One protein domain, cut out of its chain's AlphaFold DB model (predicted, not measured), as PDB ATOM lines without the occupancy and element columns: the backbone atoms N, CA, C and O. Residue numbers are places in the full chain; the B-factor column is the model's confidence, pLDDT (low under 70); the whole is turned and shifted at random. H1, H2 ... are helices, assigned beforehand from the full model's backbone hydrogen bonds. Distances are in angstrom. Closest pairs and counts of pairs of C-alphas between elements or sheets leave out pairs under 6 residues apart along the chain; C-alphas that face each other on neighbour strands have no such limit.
ATOM      1  N   ILE A  36      32.301  36.109  27.423       91.44
ATOM      2  CA  ILE A  36      31.758  36.231  26.064       91.44
ATOM      3  C   ILE A  36      32.321  37.482  25.373       91.44
ATOM      4  O   ILE A  36      31.975  38.604  25.757       91.44
ATOM      5  N   PRO A  37      33.139  37.335  24.317       91.69
ATOM      6  CA  PRO A  37      33.650  38.466  23.554       91.69
ATOM      7  C   PRO A  37      32.608  38.954  22.529       91.69
ATOM      8  O   PRO A  37      32.806  38.830  21.327       91.69
ATOM      9  N   PHE A  38      31.500  39.560  22.977       90.38
ATOM     10  CA  PHE A  38      30.401  39.999  22.088       90.38
ATOM     11  C   PHE A  38      30.849  40.856  20.893       90.38
ATOM     12  O   PHE A  38      30.251  40.781  19.827       90.38
ATOM     13  N   LYS A  39      31.926  41.640  21.037       90.75
ATOM     14  CA  LYS A  39      32.478  42.458  19.942       90.75
ATOM     15  C   LYS A  39      33.000  41.642  18.756       90.75
ATOM     16  O   LYS A  39      33.095  42.190  17.666       90.75
ATOM     17  N   SER A  40      33.380  40.383  18.966       92.62
ATOM     18  CA  SER A  40      33.829  39.485  17.897       92.62
ATOM     19  C   SER A  40      32.712  38.584  17.369       92.62
ATOM     20  O   SER A  40      32.987  37.720  16.542       92.62
ATOM     21  N   TYR A  41      31.484  38.717  17.876       94.12
ATOM     22  CA  TYR A  41      30.345  37.898  17.467       94.12
ATOM     23  C   TYR A  41      29.509  38.619  16.395       94.12
ATOM     24  O   TYR A  41      29.572  39.847  16.291       94.12
ATOM     25  N   PRO A  42      28.706  37.886  15.600       94.25
ATOM     26  CA  PRO A  42      27.744  38.495  14.685       94.25
ATOM     27  C   PRO A  42      26.730  39.374  15.428       94.25
ATOM     28  O   PRO A  42      26.416  39.129  16.592       94.25
ATOM     29  N   ILE A  43      26.148  40.365  14.745       93.75
ATOM     30  CA  ILE A  43      25.156  41.275  15.351       93.75
ATOM     31  C   ILE A  43      23.921  40.533  15.887       93.75
ATOM     32  O   ILE A  43      23.298  40.961  16.851       93.75
ATOM     33  N   GLN A  44      23.606  39.374  15.310       93.31
ATOM     34  CA  GLN A  44      22.522  38.491  15.732       93.31
ATOM     35  C   GLN A  44      22.774  37.845  17.101       93.31
ATOM     36  O   GLN A  44      21.866  37.227  17.651       93.31
ATOM     37  N   ALA A  45      23.979  37.970  17.668       95.19
ATOM     38  CA  ALA A  45      24.284  37.486  19.009       95.19
ATOM     39  C   ALA A  45      23.621  38.319  20.119       95.19
ATOM     40  O   ALA A  45      23.527  37.849  21.252       95.19
ATOM     41  N   VAL A  46      23.144  39.529  19.814       96.31
ATOM     42  CA  VAL A  46      22.359  40.352  20.741       96.31
ATOM     43  C   VAL A  46      20.894  40.410  20.315       96.31
ATOM     44  O   VAL A  46      20.555  40.263  19.141       96.31
ATOM     45  N   SER A  47      20.011  40.593  21.289       96.06
ATOM     46  CA  SER A  47      18.576  40.761  21.088       96.06
ATOM     47  C   SER A  47      18.296  41.935  20.152       96.06
ATOM     48  O   SER A  47      18.807  43.034  20.354       96.06
ATOM     49  N   SER A  48      17.430  41.736  19.158       95.38
ATOM     50  CA  SER A  48      16.979  42.814  18.268       95.38
ATOM     51  C   SER A  48      16.019  43.800  18.943       95.38
ATOM     52  O   SER A  48      15.695  44.828  18.355       95.38
ATOM     53  N   VAL A  49      15.553  43.493  20.160       97.12
ATOM     54  CA  VAL A  49      14.633  44.348  20.926       97.12
ATOM     55  C   VAL A  49      15.389  45.442  21.680       97.12
ATOM     56  O   VAL A  49      14.918  46.573  21.739       97.12
ATOM     57  N   ASP A  50      16.549  45.112  22.255       96.50
ATOM     58  CA  ASP A  50      17.298  46.012  23.146       96.50
ATOM     59  C   ASP A  50      18.789  46.156  22.810       96.50
ATOM     60  O   ASP A  50      19.468  46.995  23.404       96.50
ATOM     61  N   CYS A  51      19.306  45.374  21.858       92.88
ATOM     62  CA  CYS A  51      20.712  45.357  21.449       92.88
ATOM     63  C   CYS A  51      21.699  45.118  22.608       92.88
ATOM     64  O   CYS A  51      22.864  45.511  22.519       92.88
ATOM     65  N   PHE A  52      21.244  44.488  23.693       93.56
ATOM     66  CA  PHE A  52      22.009  44.319  24.924       93.56
ATOM     67  C   PHE A  52      22.005  42.876  25.418       93.56
ATOM     68  O   PHE A  52      23.073  42.298  25.625       93.56
ATOM     69  N   HIS A  53      20.828  42.278  25.606       96.12
ATOM     70  CA  HIS A  53      20.756  40.902  26.084       96.12
ATOM     71  C   HIS A  53      21.253  39.934  25.007       96.12
ATOM     72  O   HIS A  53      21.083  40.209  23.816       96.12
ATOM     73  N   PRO A  54      21.840  38.785  25.387       96.19
ATOM     74  CA  PRO A  54      22.142  37.741  24.421       96.19
ATOM     75  C   PRO A  54      20.857  37.323  23.694       96.19
ATOM     76  O   PRO A  54      19.797  37.191  24.306       96.19
ATOM     77  N   SER A  55      20.938  37.111  22.384       96.50
ATOM     78  CA  SER A  55      19.826  36.530  21.631       96.50
ATOM     79  C   SER A  55      19.623  35.059  22.000       96.50
ATOM     80  O   SER A  55      20.483  34.430  22.623       96.50
ATOM     81  N   SER A  56      18.512  34.463  21.560       95.88
ATOM     82  CA  SER A  56      18.292  33.020  21.709       95.88
ATOM     83  C   SER A  56      19.421  32.183  21.087       95.88
ATOM     84  O   SER A  56      19.791  31.155  21.648       95.88
ATOM     85  N   ASP A  57      20.009  32.642  19.975       94.00
ATOM     86  CA  ASP A  57      21.134  31.956  19.321       94.00
ATOM     87  C   ASP A  57      22.419  32.050  20.160       94.00
ATOM     88  O   ASP A  57      23.101  31.050  20.399       94.00
ATOM     89  N   ALA A  58      22.715  33.231  20.714       95.12
ATOM     90  CA  ALA A  58      23.837  33.385  21.636       95.12
ATOM     91  C   ALA A  58      23.648  32.554  22.914       95.12
ATOM     92  O   ALA A  58      24.595  31.906  23.360       95.12
ATOM     93  N   HIS A  59      22.437  32.511  23.478       95.50
ATOM     94  CA  HIS A  59      22.121  31.661  24.627       95.50
ATOM     95  C   HIS A  59      22.394  30.177  24.347       95.50
ATOM     96  O   HIS A  59      22.996  29.515  25.194       95.50
ATOM     97  N   ALA A  60      22.028  29.664  23.167       94.06
ATOM     98  CA  ALA A  60      22.300  28.276  22.785       94.06
ATOM     99  C   ALA A  60      23.809  27.964  22.765       94.06
ATOM    100  O   ALA A  60      24.248  26.949  23.311       94.06
ATOM    101  N   ARG A  61      24.623  28.870  22.209       94.31
ATOM    102  CA  ARG A  61      26.091  28.731  22.155       94.31
ATOM    103  C   ARG A  61      26.744  28.852  23.526       94.31
ATOM    104  O   ARG A  61      27.647  28.080  23.840       94.31
ATOM    105  N   ILE A  62      26.274  29.781  24.359       94.25
ATOM    106  CA  ILE A  62      26.738  29.923  25.747       94.25
ATOM    107  C   ILE A  62      26.430  28.638  26.523       94.25
ATOM    108  O   ILE A  62      27.312  28.121  27.203       94.25
ATOM    109  N   ALA A  63      25.225  28.081  26.386       94.38
ATOM    110  CA  ALA A  63      24.835  26.841  27.054       94.38
ATOM    111  C   ALA A  63      25.707  25.647  26.628       94.38
ATOM    112  O   ALA A  63      26.237  24.943  27.488       94.38
ATOM    113  N   ALA A  64      25.922  25.458  25.321       94.81
ATOM    114  CA  ALA A  64      26.812  24.416  24.803       94.81
ATOM    115  C   ALA A  64      28.253  24.601  25.301       94.81
ATOM    116  O   ALA A  64      28.888  23.670  25.798       94.81
ATOM    117  N   GLY A  65      28.753  25.836  25.254       93.88
ATOM    118  CA  GLY A  65      30.081  26.159  25.739       93.88
ATOM    119  C   GLY A  65      30.255  25.882  27.233       93.88
ATOM    120  O   GLY A  65      31.322  25.399  27.630       93.88
ATOM    121  N   LEU A  66      29.247  26.205  28.048       94.81
ATOM    122  CA  LEU A  66      29.246  25.926  29.482       94.81
ATOM    123  C   LEU A  66      29.265  24.415  29.734       94.81
ATOM    124  O   LEU A  66      30.108  23.941  30.492       94.81
ATOM    125  N   TRP A  67      28.402  23.661  29.053       94.62
ATOM    126  CA  TRP A  67      28.345  22.202  29.154       94.62
ATOM    127  C   TRP A  67      29.697  21.550  28.836       94.62
ATOM    128  O   TRP A  67      30.235  20.796  29.645       94.62
ATOM    129  N   ASN A  68      30.307  21.929  27.712       94.44
ATOM    130  CA  ASN A  68      31.564  21.338  27.238       94.44
ATOM    131  C   ASN A  68      32.751  21.582  28.179       94.44
ATOM    132  O   ASN A  68      33.732  20.839  28.139       94.44
ATOM    133  N   ARG A  69      32.672  22.627  29.010       93.62
ATOM    134  CA  ARG A  69      33.741  23.039  29.927       93.62
ATOM    135  C   ARG A  69      33.430  22.741  31.394       93.62
ATOM    136  O   ARG A  69      34.308  22.935  32.227       93.62
ATOM    137  N   LEU A  70      32.219  22.274  31.712       93.00
ATOM    138  CA  LEU A  70      31.703  22.115  33.079       93.00
ATOM    139  C   LEU A  70      32.693  21.384  34.001       93.00
ATOM    140  O   LEU A  70      32.932  21.791  35.138       93.00
ATOM    141  N   THR A  71      33.302  20.329  33.469       93.69
ATOM    142  CA  THR A  71      34.129  19.368  34.202       93.69
ATOM    143  C   THR A  71      35.627  19.648  34.101       93.69
ATOM    144  O   THR A  71      36.427  18.988  34.758       93.69
ATOM    145  N   LEU A  72      36.017  20.646  33.302       92.81
ATOM    146  CA  LEU A  72      37.412  21.028  33.105       92.81
ATOM    147  C   LEU A  72      37.950  21.822  34.301       92.81
ATOM    148  O   LEU A  72      37.218  22.183  35.225       92.81
ATOM    149  N   ASP A  73      39.245  22.126  34.286       92.19
ATOM    150  CA  ASP A  73      39.843  22.975  35.309       92.19
ATOM    151  C   ASP A  73      39.335  24.433  35.254       92.19
ATOM    152  O   ASP A  73      38.652  24.886  34.330       92.19
ATOM    153  N   THR A  74      39.674  25.195  36.293       92.19
ATOM    154  CA  THR A  74      39.272  26.598  36.441       92.19
ATOM    155  C   THR A  74      39.750  27.490  35.292       92.19
ATOM    156  O   THR A  74      39.031  28.419  34.921       92.19
ATOM    157  N   ALA A  75      40.931  27.234  34.722       93.25
ATOM    158  CA  ALA A  75      41.473  28.047  33.638       93.25
ATOM    159  C   ALA A  75      40.703  27.795  32.333       93.25
ATOM    160  O   ALA A  75      40.290  28.745  31.667       93.25
ATOM    161  N   ALA A  76      40.423  26.531  32.020       93.94
ATOM    162  CA  ALA A  76      39.622  26.133  30.871       93.94
ATOM    163  C   ALA A  76      38.179  26.655  30.966       93.94
ATOM    164  O   ALA A  76      37.632  27.131  29.970       93.94
ATOM    165  N   ARG A  77      37.574  26.647  32.163       94.38
ATOM    166  CA  ARG A  77      36.250  27.255  32.401       94.38
ATOM    167  C   ARG A  77      36.230  28.774  32.229       94.38
ATOM    168  O   ARG A  77      35.183  29.317  31.898       94.38
ATOM    169  N   ALA A  78      37.354  29.451  32.463       93.94
ATOM    170  CA  ALA A  78      37.482  30.903  32.327       93.94
ATOM    171  C   ALA A  78      37.838  31.371  30.907       93.94
ATOM    172  O   ALA A  78      37.811  32.578  30.629       93.94
ATOM    173  N   ALA A  79      38.198  30.439  30.024       94.31
ATOM    174  CA  ALA A  79      38.573  30.749  28.656       94.31
ATOM    175  C   ALA A  79      37.427  31.477  27.923       94.31
ATOM    176  O   ALA A  79      36.259  31.138  28.132       94.31
ATOM    177  N   PRO A  80      37.737  32.465  27.060       93.06
ATOM    178  CA  PRO A  80      36.725  33.118  26.244       93.06
ATOM    179  C   PRO A  80      35.937  32.109  25.405       93.06
ATOM    180  O   PRO A  80      36.512  31.186  24.819       93.06
ATOM    181  N   PHE A  81      34.623  32.303  25.314       91.25
ATOM    182  CA  PHE A  81      33.795  31.540  24.390       91.25
ATOM    183  C   PHE A  81      34.102  31.959  22.953       91.25
ATOM    184  O   PHE A  81      34.249  33.142  22.642       91.25
ATOM    185  N   THR A  82      34.209  30.966  22.081       88.94
ATOM    186  CA  THR A  82      34.323  31.148  20.639       88.94
ATOM    187  C   THR A  82      32.942  31.042  20.014       88.94
ATOM    188  O   THR A  82      32.129  30.216  20.433       88.94
ATOM    189  N   TRP A  83      32.674  31.861  18.997       90.62
ATOM    190  CA  TRP A  83      31.472  31.693  18.191       90.62
ATOM    191  C   TRP A  83      31.625  30.447  17.317       90.62
ATOM    192  O   TRP A  83      32.436  30.424  16.396       90.62
ATOM    193  N   GLU A  84      30.869  29.400  17.631       90.12
ATOM    194  CA  GLU A  84      30.729  28.213  16.788       90.12
ATOM    195  C   GLU A  84      29.440  28.358  15.990       90.12
ATOM    196  O   GLU A  84      28.409  28.572  16.610       90.12
ATOM    197  N   GLU A  85      29.459  28.219  14.660       89.44
ATOM    198  CA  GLU A  85      28.248  28.319  13.817       89.44
ATOM    199  C   GLU A  85      27.209  27.244  14.166       89.44
ATOM    200  O   GLU A  85      26.007  27.503  14.261       89.44
ATOM    201  N   THR A  86      27.678  26.029  14.444       92.94
ATOM    202  CA  THR A  86      26.858  24.910  14.919       92.94
ATOM    203  C   THR A  86      27.381  24.478  16.287       92.94
ATOM    204  O   THR A  86      28.525  24.030  16.351       92.94
ATOM    205  N   PRO A  87      26.596  24.610  17.374       91.62
ATOM    206  CA  PRO A  87      27.052  24.217  18.698       91.62
ATOM    207  C   PRO A  87      27.282  22.710  18.755       91.62
ATOM    208  O   PRO A  87      26.419  21.922  18.361       91.62
ATOM    209  N   THR A  88      28.430  22.312  19.285       94.19
ATOM    210  CA  THR A  88      28.720  20.908  19.588       94.19
ATOM    211  C   THR A  88      28.534  20.634  21.075       94.19
ATOM    212  O   THR A  88      28.716  21.521  21.910       94.19
ATOM    213  N   PHE A  89      28.174  19.398  21.419       94.06
ATOM    214  CA  PHE A  89      28.040  18.962  22.808       94.06
ATOM    215  C   PHE A  89      28.998  17.814  23.078       94.06
ATOM    216  O   PHE A  89      29.008  16.807  22.370       94.06
ATOM    217  N   ARG A  90      29.795  17.962  24.129       94.31
ATOM    218  CA  ARG A  90      30.645  16.907  24.654       94.31
ATOM    219  C   ARG A  90      29.776  15.875  25.370       94.31
ATOM    220  O   ARG A  90      29.032  16.225  26.286       94.31
ATOM    221  N   CYS A  91      29.901  14.607  24.999       95.69
ATOM    222  CA  CYS A  91      29.385  13.511  25.813       95.69
ATOM    223  C   CYS A  91      30.288  13.367  27.041       95.69
ATOM    224  O   CYS A  91      31.472  13.079  26.890       95.69
ATOM    225  N   LEU A  92      29.751  13.639  28.231       94.62
ATOM    226  CA  LEU A  92      30.495  13.481  29.480       94.62
ATOM    227  C   LEU A  92      30.526  12.006  29.878       94.62
ATOM    228  O   LEU A  92      29.510  11.315  29.793       94.62
ATOM    229  N   GLU A  93      31.687  11.553  30.332       95.00
ATOM    230  CA  GLU A  93      31.904  10.182  30.786       95.00
ATOM    231  C   GLU A  93      32.094  10.115  32.308       95.00
ATOM    232  O   GLU A  93      32.147  11.123  33.011       95.00
ATOM    233  N   GLU A  94      32.234   8.904  32.845       93.31
ATOM    234  CA  GLU A  94      32.502   8.697  34.273       93.31
ATOM    235  C   GLU A  94      33.795   9.381  34.749       93.31
ATOM    236  O   GLU A  94      33.879   9.858  35.883       93.31
ATOM    237  N   SER A  95      34.791   9.490  33.868       92.44
ATOM    238  CA  SER A  95      36.047  10.204  34.122       92.44
ATOM    239  C   SER A  95      35.878  11.730  34.171       92.44
ATOM    240  O   SER A  95      36.740  12.413  34.720       92.44
ATOM    241  N   ASP A  96      34.761  12.264  33.670       92.94
ATOM    242  CA  ASP A  96      34.438  13.691  33.671       92.94
ATOM    243  C   ASP A  96      33.715  14.150  34.938       92.94
ATOM    244  O   ASP A  96      33.251  15.284  35.020       92.94
ATOM    245  N   ARG A  97      33.587  13.308  35.965       89.12
ATOM    246  CA  ARG A  97      32.989  13.765  37.222       89.12
ATOM    247  C   ARG A  97      33.759  14.957  37.776       89.12
ATOM    248  O   ARG A  97      34.987  14.966  37.791       89.12
ATOM    249  N   ILE A  98      33.018  15.951  38.262       87.06
ATOM    250  CA  ILE A  98      33.601  17.135  38.887       87.06
ATOM    251  C   ILE A  98      34.458  16.679  40.075       87.06
ATOM    252  O   ILE A  98      33.954  16.086  41.024       87.06
ATOM    253  N   GLN A  99      35.757  16.966  40.003       73.00
ATOM    254  CA  GLN A  99      36.719  16.673  41.061       73.00
ATOM    255  C   GLN A  99      36.832  17.910  41.968       73.00
ATOM    256  O   GLN A  99      37.614  18.824  41.686       73.00
ATOM    257  N   THR A 100      36.010  17.987  43.019       68.25
ATOM    258  CA  THR A 100      36.112  19.027  44.064       68.25
ATOM    259  C   THR A 100      36.716  18.485  45.337       68.25
ATOM    260  O   THR A 100      36.238  17.430  45.800       68.25
TER     261      THR A 100
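This is residues 36 to 100 of the 100 residues of an uncharacterized protein of Thanatephorus cucumeris (strain AG1-IB / isolate 7/3/14) (UniProt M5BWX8). This model has little regular structure: one helix, H1, runs lengthwise through the middle, and the short H2 follows it past a turn at its far end. The unnamed residues 36 to 55 lie toward the beginning of H1 and reach beyond it, while residues 79 to 100 fold back from H2 beside H1, then turn and run past its end. The printed part has 65 residues with two named helices, H1 then H2, and no named strand; the class is all helix, with only 19 residues in named elements. The whole is loose, with a radius of gyration of the C-alphas of 13.5 A and spans of 42 by 20 by 16 A.

H1, residues 56 to 69, and H2, residues 74 to 78, only just touch, with 3 pairs of C-alphas within 8 A. H1 does so with residues 66 to 69 alone; the closest C-alphas are those of Arg 69 and Arg 77, 5.5 A apart. In both helices every O i to N i+4 pair is within hydrogen-bond range.

H1 measures 20.1 A from C-alpha 56 at (18.292, 33.020, 21.709) to C-alpha 69. H2 ends with C-alpha 78 at (37.482, 30.903, 32.327).

The two farthest C-alphas, of Val 49 and Ser 95, are 42.4 A apart. The printed part has no cut, and the link from H1 to H2 is tight. Residue 100 alone has pLDDT under 70.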